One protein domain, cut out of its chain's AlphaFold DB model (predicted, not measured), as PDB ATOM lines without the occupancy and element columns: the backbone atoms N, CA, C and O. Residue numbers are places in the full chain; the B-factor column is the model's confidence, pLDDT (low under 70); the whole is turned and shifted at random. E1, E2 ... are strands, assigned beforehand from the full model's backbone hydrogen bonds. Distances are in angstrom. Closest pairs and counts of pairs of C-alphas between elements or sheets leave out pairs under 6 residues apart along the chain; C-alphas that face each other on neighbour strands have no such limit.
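AT A GLANCE: This is residues 13 to 84 of the 201 residues of an uncharacterized protein of Cohnella xylanilytica (UniProt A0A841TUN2). This rod has little regular structure: two small, separate hairpins are strung along its length, E1 and E2 toward one end, E3 and E4 near the middle, and a loop stretch, residues 62 to 84, makes the other end. Of 72 printed residues, 15 are in named strands, E1 to E4 in order; each two-stranded sheet is antiparallel. The class is all strand, with no named helix. It is extended, radius of gyration of the C-alphas 19.9 A, spanning 63 by 17 by 12 A.

IN THESE COORDINATES: Find C-alpha 20 at (45.194, 20.017, -30.230); E1, residues 20 to 23, runs 10.3 A. E2 is residues 26 to 30, 8.9 A. E3 is residues 49 to 51; E4, residues 59 to 61, ends at (44.927, 49.708, -16.789).

HOW THE PARTS SIT: In hairpin E1 and E2, at 152 degrees, look for N 21 and O 29, 2.9 A. In hairpin E3 and E4, at 149 degrees, find N 51 and O 59, 2.8 A. E2 and E3 are apart.

THE WHOLE: The link E2 to E3, 18 residues, is long. The printed part has no cut, and no printed residue is under 70 in pLDDT.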
ATOM      1  N   ALA A  13      42.512  30.229 -32.889       92.81
ATOM      2  CA  ALA A  13      42.584  31.337 -31.934       92.81
ATOM      3  C   ALA A  13      41.633  31.183 -30.733       92.81
ATOM      4  O   ALA A  13      41.813  31.886 -29.743       92.81
ATOM      5  N   ASP A  14      40.679  30.246 -30.780       92.56
ATOM      6  CA  ASP A  14      39.790  29.917 -29.656       92.56
ATOM      7  C   ASP A  14      40.401  28.861 -28.717       92.56
ATOM      8  O   ASP A  14      39.876  28.605 -27.632       92.56
ATOM      9  N   VAL A  15      41.502  28.220 -29.124       94.00
ATOM     10  CA  VAL A  15      42.113  27.096 -28.405       94.00
ATOM     11  C   VAL A  15      43.513  27.466 -27.936       94.00
ATOM     12  O   VAL A  15      44.310  28.021 -28.689       94.00
ATOM     13  N   LEU A  16      43.832  27.126 -26.684       94.38
ATOM     14  CA  LEU A  16      45.148  27.374 -26.096       94.38
ATOM     15  C   LEU A  16      46.300  26.808 -26.933       94.38
ATOM     16  O   LEU A  16      46.274  25.651 -27.361       94.38
ATOM     17  N   SER A  17      47.359  27.603 -27.058       93.44
ATOM     18  CA  SER A  17      48.629  27.175 -27.634       93.44
ATOM     19  C   SER A  17      49.177  25.940 -26.915       93.44
ATOM     20  O   SER A  17      49.120  25.822 -25.687       93.44
ATOM     21  N   GLY A  18      49.673  24.983 -27.702       91.75
ATOM     22  CA  GLY A  18      50.124  23.680 -27.212       91.75
ATOM     23  C   GLY A  18      48.997  22.678 -26.933       91.75
ATOM     24  O   GLY A  18      49.255  21.632 -26.337       91.75
ATOM     25  N   ARG A  19      47.750  22.967 -27.338       94.31
ATOM     26  CA  ARG A  19      46.638  22.004 -27.326       94.31
ATOM     27  C   ARG A  19      46.151  21.714 -28.734       94.31
ATOM     28  O   ARG A  19      46.082  22.611 -29.569       94.31
ATOM     29  N   SER A  20      45.798  20.457 -28.974       94.88
ATOM     30  CA  SER A  20      45.194  20.017 -30.230       94.88
ATOM     31  C   SER A  20      43.680  19.899 -30.087       94.88
ATOM     32  O   SER A  20      43.185  19.531 -29.022       94.88
ATOM     33  N   PHE A  21      42.944  20.185 -31.158       94.69
ATOM     34  CA  PHE A  21      41.485  20.088 -31.197       94.69
ATOM     35  C   PHE A  21      40.991  19.607 -32.566       94.69
ATOM     36  O   PHE A  21      41.734  19.617 -33.548       94.69
ATOM     37  N   SER A  22      39.734  19.164 -32.635       93.75
ATOM     38  CA  SER A  22      39.050  18.904 -33.907       93.75
ATOM     39  C   SER A  22      37.671  19.568 -33.918       93.75
ATOM     40  O   SER A  22      36.903  19.384 -32.976       93.75
ATOM     41  N   ALA A  23      37.370  20.355 -34.953       92.69
ATOM     42  CA  ALA A  23      36.142  21.146 -35.089       92.69
ATOM     43  C   ALA A  23      35.876  21.472 -36.571       92.69
ATOM     44  O   ALA A  23      36.708  22.110 -37.218       92.69
ATOM     45  N   GLY A  24      34.740  21.039 -37.125       89.19
ATOM     46  CA  GLY A  24      34.401  21.274 -38.528       89.19
ATOM     47  C   GLY A  24      35.454  20.689 -39.474       89.19
ATOM     48  O   GLY A  24      35.656  19.478 -39.514       89.19
ATOM     49  N   THR A  25      36.132  21.555 -40.232       87.94
ATOM     50  CA  THR A  25      37.228  21.185 -41.148       87.94
ATOM     51  C   THR A  25      38.610  21.173 -40.490       87.94
ATOM     52  O   THR A  25      39.578  20.749 -41.120       87.94
ATOM     53  N   ASN A  26      38.728  21.617 -39.236       87.69
ATOM     54  CA  ASN A  26      39.971  21.561 -38.475       87.69
ATOM     55  C   ASN A  26      40.120  20.155 -37.882       87.69
ATOM     56  O   ASN A  26      39.443  19.826 -36.909       87.69
ATOM     57  N   TYR A  27      40.998  19.330 -38.453       89.69
ATOM     58  CA  TYR A  27      41.285  17.974 -37.971       89.69
ATOM     59  C   TYR A  27      42.632  17.948 -37.256       89.69
ATOM     60  O   TYR A  27      43.660  18.185 -37.885       89.69
ATOM     61  N   ILE A  28      42.626  17.658 -35.950       91.81
ATOM     62  CA  ILE A  28      43.836  17.645 -35.103       91.81
ATOM     63  C   ILE A  28      44.643  18.951 -35.287       91.81
ATOM     64  O   ILE A  28      45.870  18.966 -35.375       91.81
ATOM     65  N   ALA A  29      43.936  20.079 -35.382       93.81
ATOM     66  CA  ALA A  29      44.560  21.387 -35.500       93.81
ATOM     67  C   ALA A  29      45.169  21.800 -34.155       93.81
ATOM     68  O   ALA A  29      44.710  21.371 -33.096       93.81
ATOM     69  N   SER A  30      46.201  22.642 -34.195       95.62
ATOM     70  CA  SER A  30      46.815  23.209 -32.990       95.62
ATOM     71  C   SER A  30      46.185  24.554 -32.651       95.62
ATOM     72  O   SER A  30      45.964  25.374 -33.540       95.62
ATOM     73  N   GLY A  31      45.912  24.781 -31.370       96.19
ATOM     74  CA  GLY A  31      45.497  26.080 -30.859       96.19
ATOM     75  C   GLY A  31      46.612  27.122 -30.954       96.19
ATOM     76  O   GLY A  31      47.798  26.787 -30.926       96.19
ATOM     77  N   THR A  32      46.232  28.391 -31.055       94.75
ATOM     78  CA  THR A  32      47.134  29.548 -31.118       94.75
ATOM     79  C   THR A  32      46.871  30.579 -30.023       94.75
ATOM     80  O   THR A  32      47.660  31.513 -29.895       94.75
ATOM     81  N   MET A  33      45.829  30.417 -29.196       94.56
ATOM     82  CA  MET A  33      45.523  31.348 -28.105       94.56
ATOM     83  C   MET A  33      46.669  31.377 -27.075       94.56
ATOM     84  O   MET A  33      46.987  30.335 -26.485       94.56
ATOM     85  N   PRO A  34      47.294  32.540 -26.814       93.12
ATOM     86  CA  PRO A  34      48.333  32.657 -25.796       93.12
ATOM     87  C   PRO A  34      47.822  32.305 -24.395       93.12
ATOM     88  O   PRO A  34      46.751  32.749 -23.976       93.12
ATOM     89  N   ASN A  35      48.619  31.548 -23.638       91.44
ATOM     90  CA  ASN A  35      48.372  31.316 -22.220       91.44
ATOM     91  C   ASN A  35      49.213  32.287 -21.382       91.44
ATOM     92  O   ASN A  35      50.395  32.043 -21.152       91.44
ATOM     93  N   ASN A  36      48.590  33.363 -20.903       88.81
ATOM     94  CA  ASN A  36      49.256  34.379 -20.079       88.81
ATOM     95  C   ASN A  36      49.330  34.002 -18.586       88.81
ATOM     96  O   ASN A  36      49.791  34.801 -17.774       88.81
ATOM     97  N   GLY A  37      48.869  32.803 -18.209       88.50
ATOM     98  CA  GLY A  37      48.787  32.387 -16.812       88.50
ATOM     99  C   GLY A  37      47.840  33.263 -15.984       88.50
ATOM    100  O   GLY A  37      46.932  33.909 -16.508       88.50
ATOM    101  N   ALA A  38      48.038  33.266 -14.665       87.31
ATOM    102  CA  ALA A  38      47.301  34.145 -13.765       87.31
ATOM    103  C   ALA A  38      47.913  35.553 -13.791       87.31
ATOM    104  O   ALA A  38      49.063  35.733 -13.399       87.31
ATOM    105  N   LEU A  39      47.132  36.557 -14.203       86.44
ATOM    106  CA  LEU A  39      47.592  37.953 -14.265       86.44
ATOM    107  C   LEU A  39      47.902  38.563 -12.885       86.44
ATOM    108  O   LEU A  39      48.649  39.534 -12.799       86.44
ATOM    109  N   GLY A  40      47.342  38.006 -11.807       90.19
ATOM    110  CA  GLY A  40      47.524  38.523 -10.450       90.19
ATOM    111  C   GLY A  40      46.889  39.904 -10.238       90.19
ATOM    112  O   GLY A  40      45.936  40.285 -10.918       90.19
ATOM    113  N   THR A  41      47.400  40.651  -9.258       92.31
ATOM    114  CA  THR A  41      46.953  42.019  -8.959       92.31
ATOM    115  C   THR A  41      47.748  43.029  -9.779       92.31
ATOM    116  O   THR A  41      48.969  43.120  -9.654       92.31
ATOM    117  N   ILE A  42      47.049  43.840 -10.574       92.94
ATOM    118  CA  ILE A  42      47.649  44.941 -11.333       92.94
ATOM    119  C   ILE A  42      47.360  46.251 -10.599       92.94
ATOM    120  O   ILE A  42      46.262  46.793 -10.686       92.94
ATOM    121  N   THR A  43      48.349  46.768  -9.872       93.94
ATOM    122  CA  THR A  43      48.235  48.067  -9.193       93.94
ATOM    123  C   THR A  43      48.385  49.209 -10.207       93.94
ATOM    124  O   THR A  43      49.405  49.234 -10.911       93.94
ATOM    125  N   PRO A  44      47.424  50.152 -10.295       94.56
ATOM    126  CA  PRO A  44      47.547  51.347 -11.128       94.56
ATOM    127  C   PRO A  44      48.784  52.184 -10.780       94.56
ATOM    128  O   PRO A  44      49.372  52.045  -9.709       94.56
ATOM    129  N   GLY A  45      49.194  53.047 -11.702       95.88
ATOM    130  CA  GLY A  45      50.334  53.941 -11.527       95.88
ATOM    131  C   GLY A  45      50.126  55.249 -12.280       95.88
ATOM    132  O   GLY A  45      49.025  55.539 -12.741       95.88
ATOM    133  N   THR A  46      51.199  56.016 -12.451       96.00
ATOM    134  CA  THR A  46      51.165  57.245 -13.259       96.00
ATOM    135  C   THR A  46      51.123  56.979 -14.761       96.00
ATOM    136  O   THR A  46      50.747  57.853 -15.535       96.00
ATOM    137  N   THR A  47      51.476  55.767 -15.186       96.44
ATOM    138  CA  THR A  47      51.482  55.340 -16.585       96.44
ATOM    139  C   THR A  47      50.589  54.126 -16.797       96.44
ATOM    140  O   THR A  47      50.344  53.334 -15.882       96.44
ATOM    141  N   ALA A  48      50.079  53.995 -18.024       96.19
ATOM    142  CA  ALA A  48      49.227  52.878 -18.391       96.19
ATOM    143  C   ALA A  48      49.999  51.552 -18.348       96.19
ATOM    144  O   ALA A  48      51.157  51.470 -18.760       96.19
ATOM    145  N   LYS A  49      49.329  50.497 -17.886       94.69
ATOM    146  CA  LYS A  49      49.858  49.130 -17.860       94.69
ATOM    147  C   LYS A  49      49.093  48.286 -18.864       94.69
ATOM    148  O   LYS A  49      47.872  48.187 -18.777       94.69
ATOM    149  N   SER A  50      49.799  47.701 -19.825       94.12
ATOM    150  CA  SER A  50      49.184  46.848 -20.845       94.12
ATOM    151  C   SER A  50      48.807  45.481 -20.268       94.12
ATOM    152  O   SER A  50      49.527  44.920 -19.444       94.12
ATOM    153  N   ILE A  51      47.676  44.952 -20.724       93.69
ATOM    154  CA  ILE A  51      47.219  43.586 -20.492       93.69
ATOM    155  C   ILE A  51      47.257  42.883 -21.848       93.69
ATOM    156  O   ILE A  51      46.542  43.271 -22.773       93.69
ATOM    157  N   ALA A  52      48.101  41.861 -21.972       90.94
ATOM    158  CA  ALA A  52      48.247  41.111 -23.214       90.94
ATOM    159  C   ALA A  52      46.969  40.328 -23.566       90.94
ATOM    160  O   ALA A  52      46.256  39.848 -22.682       90.94
ATOM    161  N   ALA A  53      46.711  40.170 -24.866       89.62
ATOM    162  CA  ALA A  53      45.644  39.312 -25.368       89.62
ATOM    163  C   ALA A  53      45.941  37.823 -25.114       89.62
ATOM    164  O   ALA A  53      47.096  37.413 -24.994       89.62
ATOM    165  N   GLY A  54      44.887  37.020 -25.011       89.25
ATOM    166  CA  GLY A  54      44.921  35.599 -24.671       89.25
ATOM    167  C   GLY A  54      43.487  35.104 -24.526       89.25
ATOM    168  O   GLY A  54      42.692  35.254 -25.445       89.25
ATOM    169  N   TYR A  55      43.120  34.627 -23.337       86.38
ATOM    170  CA  TYR A  55      41.713  34.374 -22.992       86.38
ATOM    171  C   TYR A  55      40.813  35.617 -23.065       86.38
ATOM    172  O   TYR A  55      39.595  35.497 -23.160       86.38
ATOM    173  N   THR A  56      41.398  36.811 -22.988       88.62
ATOM    174  CA  THR A  56      40.715  38.086 -23.216       88.62
ATOM    175  C   THR A  56      41.261  38.735 -24.484       88.62
ATOM    176  O   THR A  56      42.351  38.400 -24.952       88.62
ATOM    177  N   SER A  57      40.564  39.744 -25.000       89.25
ATOM    178  CA  SER A  57      41.055  40.591 -26.097       89.25
ATOM    179  C   SER A  57      42.300  41.425 -25.743       89.25
ATOM    180  O   SER A  57      42.745  42.231 -26.556       89.25
ATOM    181  N   GLY A  58      42.849  41.283 -24.532       91.56
ATOM    182  CA  GLY A  58      43.815  42.214 -23.964       91.56
ATOM    183  C   GLY A  58      43.142  43.506 -23.497       91.56
ATOM    184  O   GLY A  58      41.915  43.626 -23.488       91.56
ATOM    185  N   GLY A  59      43.946  44.474 -23.069       93.94
ATOM    186  CA  GLY A  59      43.456  45.762 -22.590       93.94
ATOM    187  C   GLY A  59      44.547  46.607 -21.947       93.94
ATOM    188  O   GLY A  59      45.740  46.379 -22.150       93.94
ATOM    189  N   SER A  60      44.142  47.593 -21.150       95.25
ATOM    190  CA  SER A  60      45.081  48.354 -20.329       95.25
ATOM    191  C   SER A  60      44.436  48.837 -19.036       95.25
ATOM    192  O   SER A  60      43.245  49.143 -19.002       95.25
ATOM    193  N   VAL A  61      45.241  48.918 -17.979       95.69
ATOM    194  CA  VAL A  61      44.927  49.708 -16.789       95.69
ATOM    195  C   VAL A  61      45.458  51.107 -17.048       95.69
ATOM    196  O   VAL A  61      46.670  51.290 -17.169       95.69
ATOM    197  N   VAL A  62      44.559  52.080 -17.184       95.94
ATOM    198  CA  VAL A  62      44.929  53.477 -17.439       95.94
ATOM    199  C   VAL A  62      45.691  54.024 -16.231       95.94
ATOM    200  O   VAL A  62      45.308  53.785 -15.086       95.94
ATOM    201  N   GLY A  63      46.795  54.718 -16.496       95.75
ATOM    202  CA  GLY A  63      47.525  55.454 -15.470       95.75
ATOM    203  C   GLY A  63      46.983  56.868 -15.313       95.75
ATOM    204  O   GLY A  63      46.414  57.420 -16.252       95.75
ATOM    205  N   ASP A  64      47.197  57.462 -14.145       97.56
ATOM    206  CA  ASP A  64      46.849  58.856 -13.875       97.56
ATOM    207  C   ASP A  64      48.093  59.608 -13.403       97.56
ATOM    208  O   ASP A  64      48.650  59.309 -12.344       97.56
ATOM    209  N   SER A  65      48.532  60.605 -14.175       96.56
ATOM    210  CA  SER A  65      49.681  61.446 -13.821       96.56
ATOM    211  C   SER A  65      49.491  62.189 -12.497       96.56
ATOM    212  O   SER A  65      50.471  62.624 -11.901       96.56
ATOM    213  N   ASN A  66      48.250  62.316 -12.018       96.38
ATOM    214  CA  ASN A  66      47.929  62.927 -10.735       96.38
ATOM    215  C   ASN A  66      48.126  61.989  -9.540       96.38
ATOM    216  O   ASN A  66      48.031  62.464  -8.407       96.38
ATOM    217  N   LEU A  67      48.435  60.702  -9.747       96.88
ATOM    218  CA  LEU A  67      48.800  59.764  -8.680       96.88
ATOM    219  C   LEU A  67      50.235  60.029  -8.190       96.88
ATOM    220  O   LEU A  67      51.140  59.205  -8.316       96.88
ATOM    221  N   VAL A  68      50.444  61.221  -7.640       95.81
ATOM    222  CA  VAL A  68      51.710  61.707  -7.090       95.81
ATOM    223  C   VAL A  68      51.503  62.181  -5.657       95.81
ATOM    224  O   VAL A  68      50.415  62.613  -5.276       95.81
ATOM    225  N   ALA A  69      52.563  62.123  -4.847       93.44
ATOM    226  CA  ALA A  69      52.500  62.462  -3.424       93.44
ATOM    227  C   ALA A  69      51.937  63.872  -3.163       93.44
ATOM    228  O   ALA A  69      51.182  64.057  -2.211       93.44
ATOM    229  N   SER A  70      52.247  64.826  -4.049       91.62
ATOM    230  CA  SER A  70      51.820  66.230  -3.974       91.62
ATOM    231  C   SER A  70      50.334  66.469  -4.234       91.62
ATOM    232  O   SER A  70      49.882  67.596  -4.082       91.62
ATOM    233  N   ASN A  71      49.576  65.443  -4.620       93.75
ATOM    234  CA  ASN A  71      48.122  65.518  -4.772       93.75
ATOM    235  C   ASN A  71      47.383  64.728  -3.682       93.75
ATOM    236  O   ASN A  71      46.155  64.741  -3.624       93.75
ATOM    237  N   ILE A  72      48.112  64.019  -2.816       93.62
ATOM    238  CA  ILE A  72      47.549  63.103  -1.826       93.62
ATOM    239  C   ILE A  72      47.816  63.661  -0.429       93.62
ATOM    240  O   ILE A  72      48.922  64.093  -0.097       93.62
ATOM    241  N   ARG A  73      46.788  63.638   0.423       90.50
ATOM    242  CA  ARG A  73      46.875  64.146   1.795       90.50
ATOM    243  C   ARG A  73      47.914  63.377   2.615       90.50
ATOM    244  O   ARG A  73      48.004  62.151   2.533       90.50
ATOM    245  N   LYS A  74      48.660  64.092   3.457       88.62
ATOM    246  CA  LYS A  74      49.674  63.533   4.354       88.62
ATOM    247  C   LYS A  74      49.093  62.398   5.198       88.62
ATOM    248  O   LYS A  74      48.032  62.541   5.804       88.62
ATOM    249  N   GLY A  75      49.808  61.273   5.228       86.19
ATOM    250  CA  GLY A  75      49.415  60.065   5.963       86.19
ATOM    251  C   GLY A  75      48.434  59.149   5.225       86.19
ATOM    252  O   GLY A  75      48.145  58.065   5.721       86.19
ATOM    253  N   ILE A  76      47.946  59.537   4.043       94.00
ATOM    254  CA  ILE A  76      47.148  58.670   3.172       94.00
ATOM    255  C   ILE A  76      48.069  58.008   2.145       94.00
ATOM    256  O   ILE A  76      48.925  58.670   1.559       94.00
ATOM    257  N   SER A  77      47.882  56.708   1.919       95.75
ATOM    258  CA  SER A  77      48.542  55.969   0.841       95.75
ATOM    259  C   SER A  77      47.499  55.495  -0.160       95.75
ATOM    260  O   SER A  77      46.518  54.856   0.221       95.75
ATOM    261  N   ILE A  78      47.705  55.810  -1.437       96.44
ATOM    262  CA  ILE A  78      46.857  55.350  -2.540       96.44
ATOM    263  C   ILE A  78      47.755  54.571  -3.495       96.44
ATOM    264  O   ILE A  78      48.718  55.118  -4.026       96.44
ATOM    265  N   PHE A  79      47.471  53.278  -3.677       95.56
ATOM    266  CA  PHE A  79      48.246  52.385  -4.552       95.56
ATOM    267  C   PHE A  79      49.767  52.379  -4.274       95.56
ATOM    268  O   PHE A  79      50.570  52.186  -5.180       95.56
ATOM    269  N   GLY A  80      50.168  52.585  -3.013       94.19
ATOM    270  CA  GLY A  80      51.573  52.645  -2.594       94.19
ATOM    271  C   GLY A  80      52.218  54.031  -2.698       94.19
ATOM    272  O   GLY A  80      53.337  54.207  -2.224       94.19
ATOM    273  N   VAL A  81      51.522  55.032  -3.248       96.25
ATOM    274  CA  VAL A  81      51.974  56.429  -3.238       96.25
ATOM    275  C   VAL A  81      51.513  57.096  -1.946       96.25
ATOM    276  O   VAL A  81      50.319  57.310  -1.729       96.25
ATOM    277  N   THR A  82      52.466  57.415  -1.073       95.56
ATOM    278  CA  THR A  82      52.207  58.114   0.193       95.56
ATOM    279  C   THR A  82      52.126  59.618  -0.035       95.56
ATOM    280  O   THR A  82      53.053  60.223  -0.572       95.56
ATOM    281  N   GLY A  83      51.026  60.223   0.400       94.06
ATOM    282  CA  GLY A  83      50.791  61.654   0.283       94.06
ATOM    283  C   GLY A  83      51.648  62.508   1.210       94.06
ATOM    284  O   GLY A  83      52.003  62.090   2.317       94.06
ATOM    285  N   ASN A  84      51.934  63.736   0.774       88.12
ATOM    286  CA  ASN A  84      52.651  64.746   1.558       88.12
ATOM    287  C   ASN A  84      51.903  66.086   1.680       88.12
ATOM    288  O   ASN A  84      52.406  66.988   2.348       88.12
TER     289      ASN A  84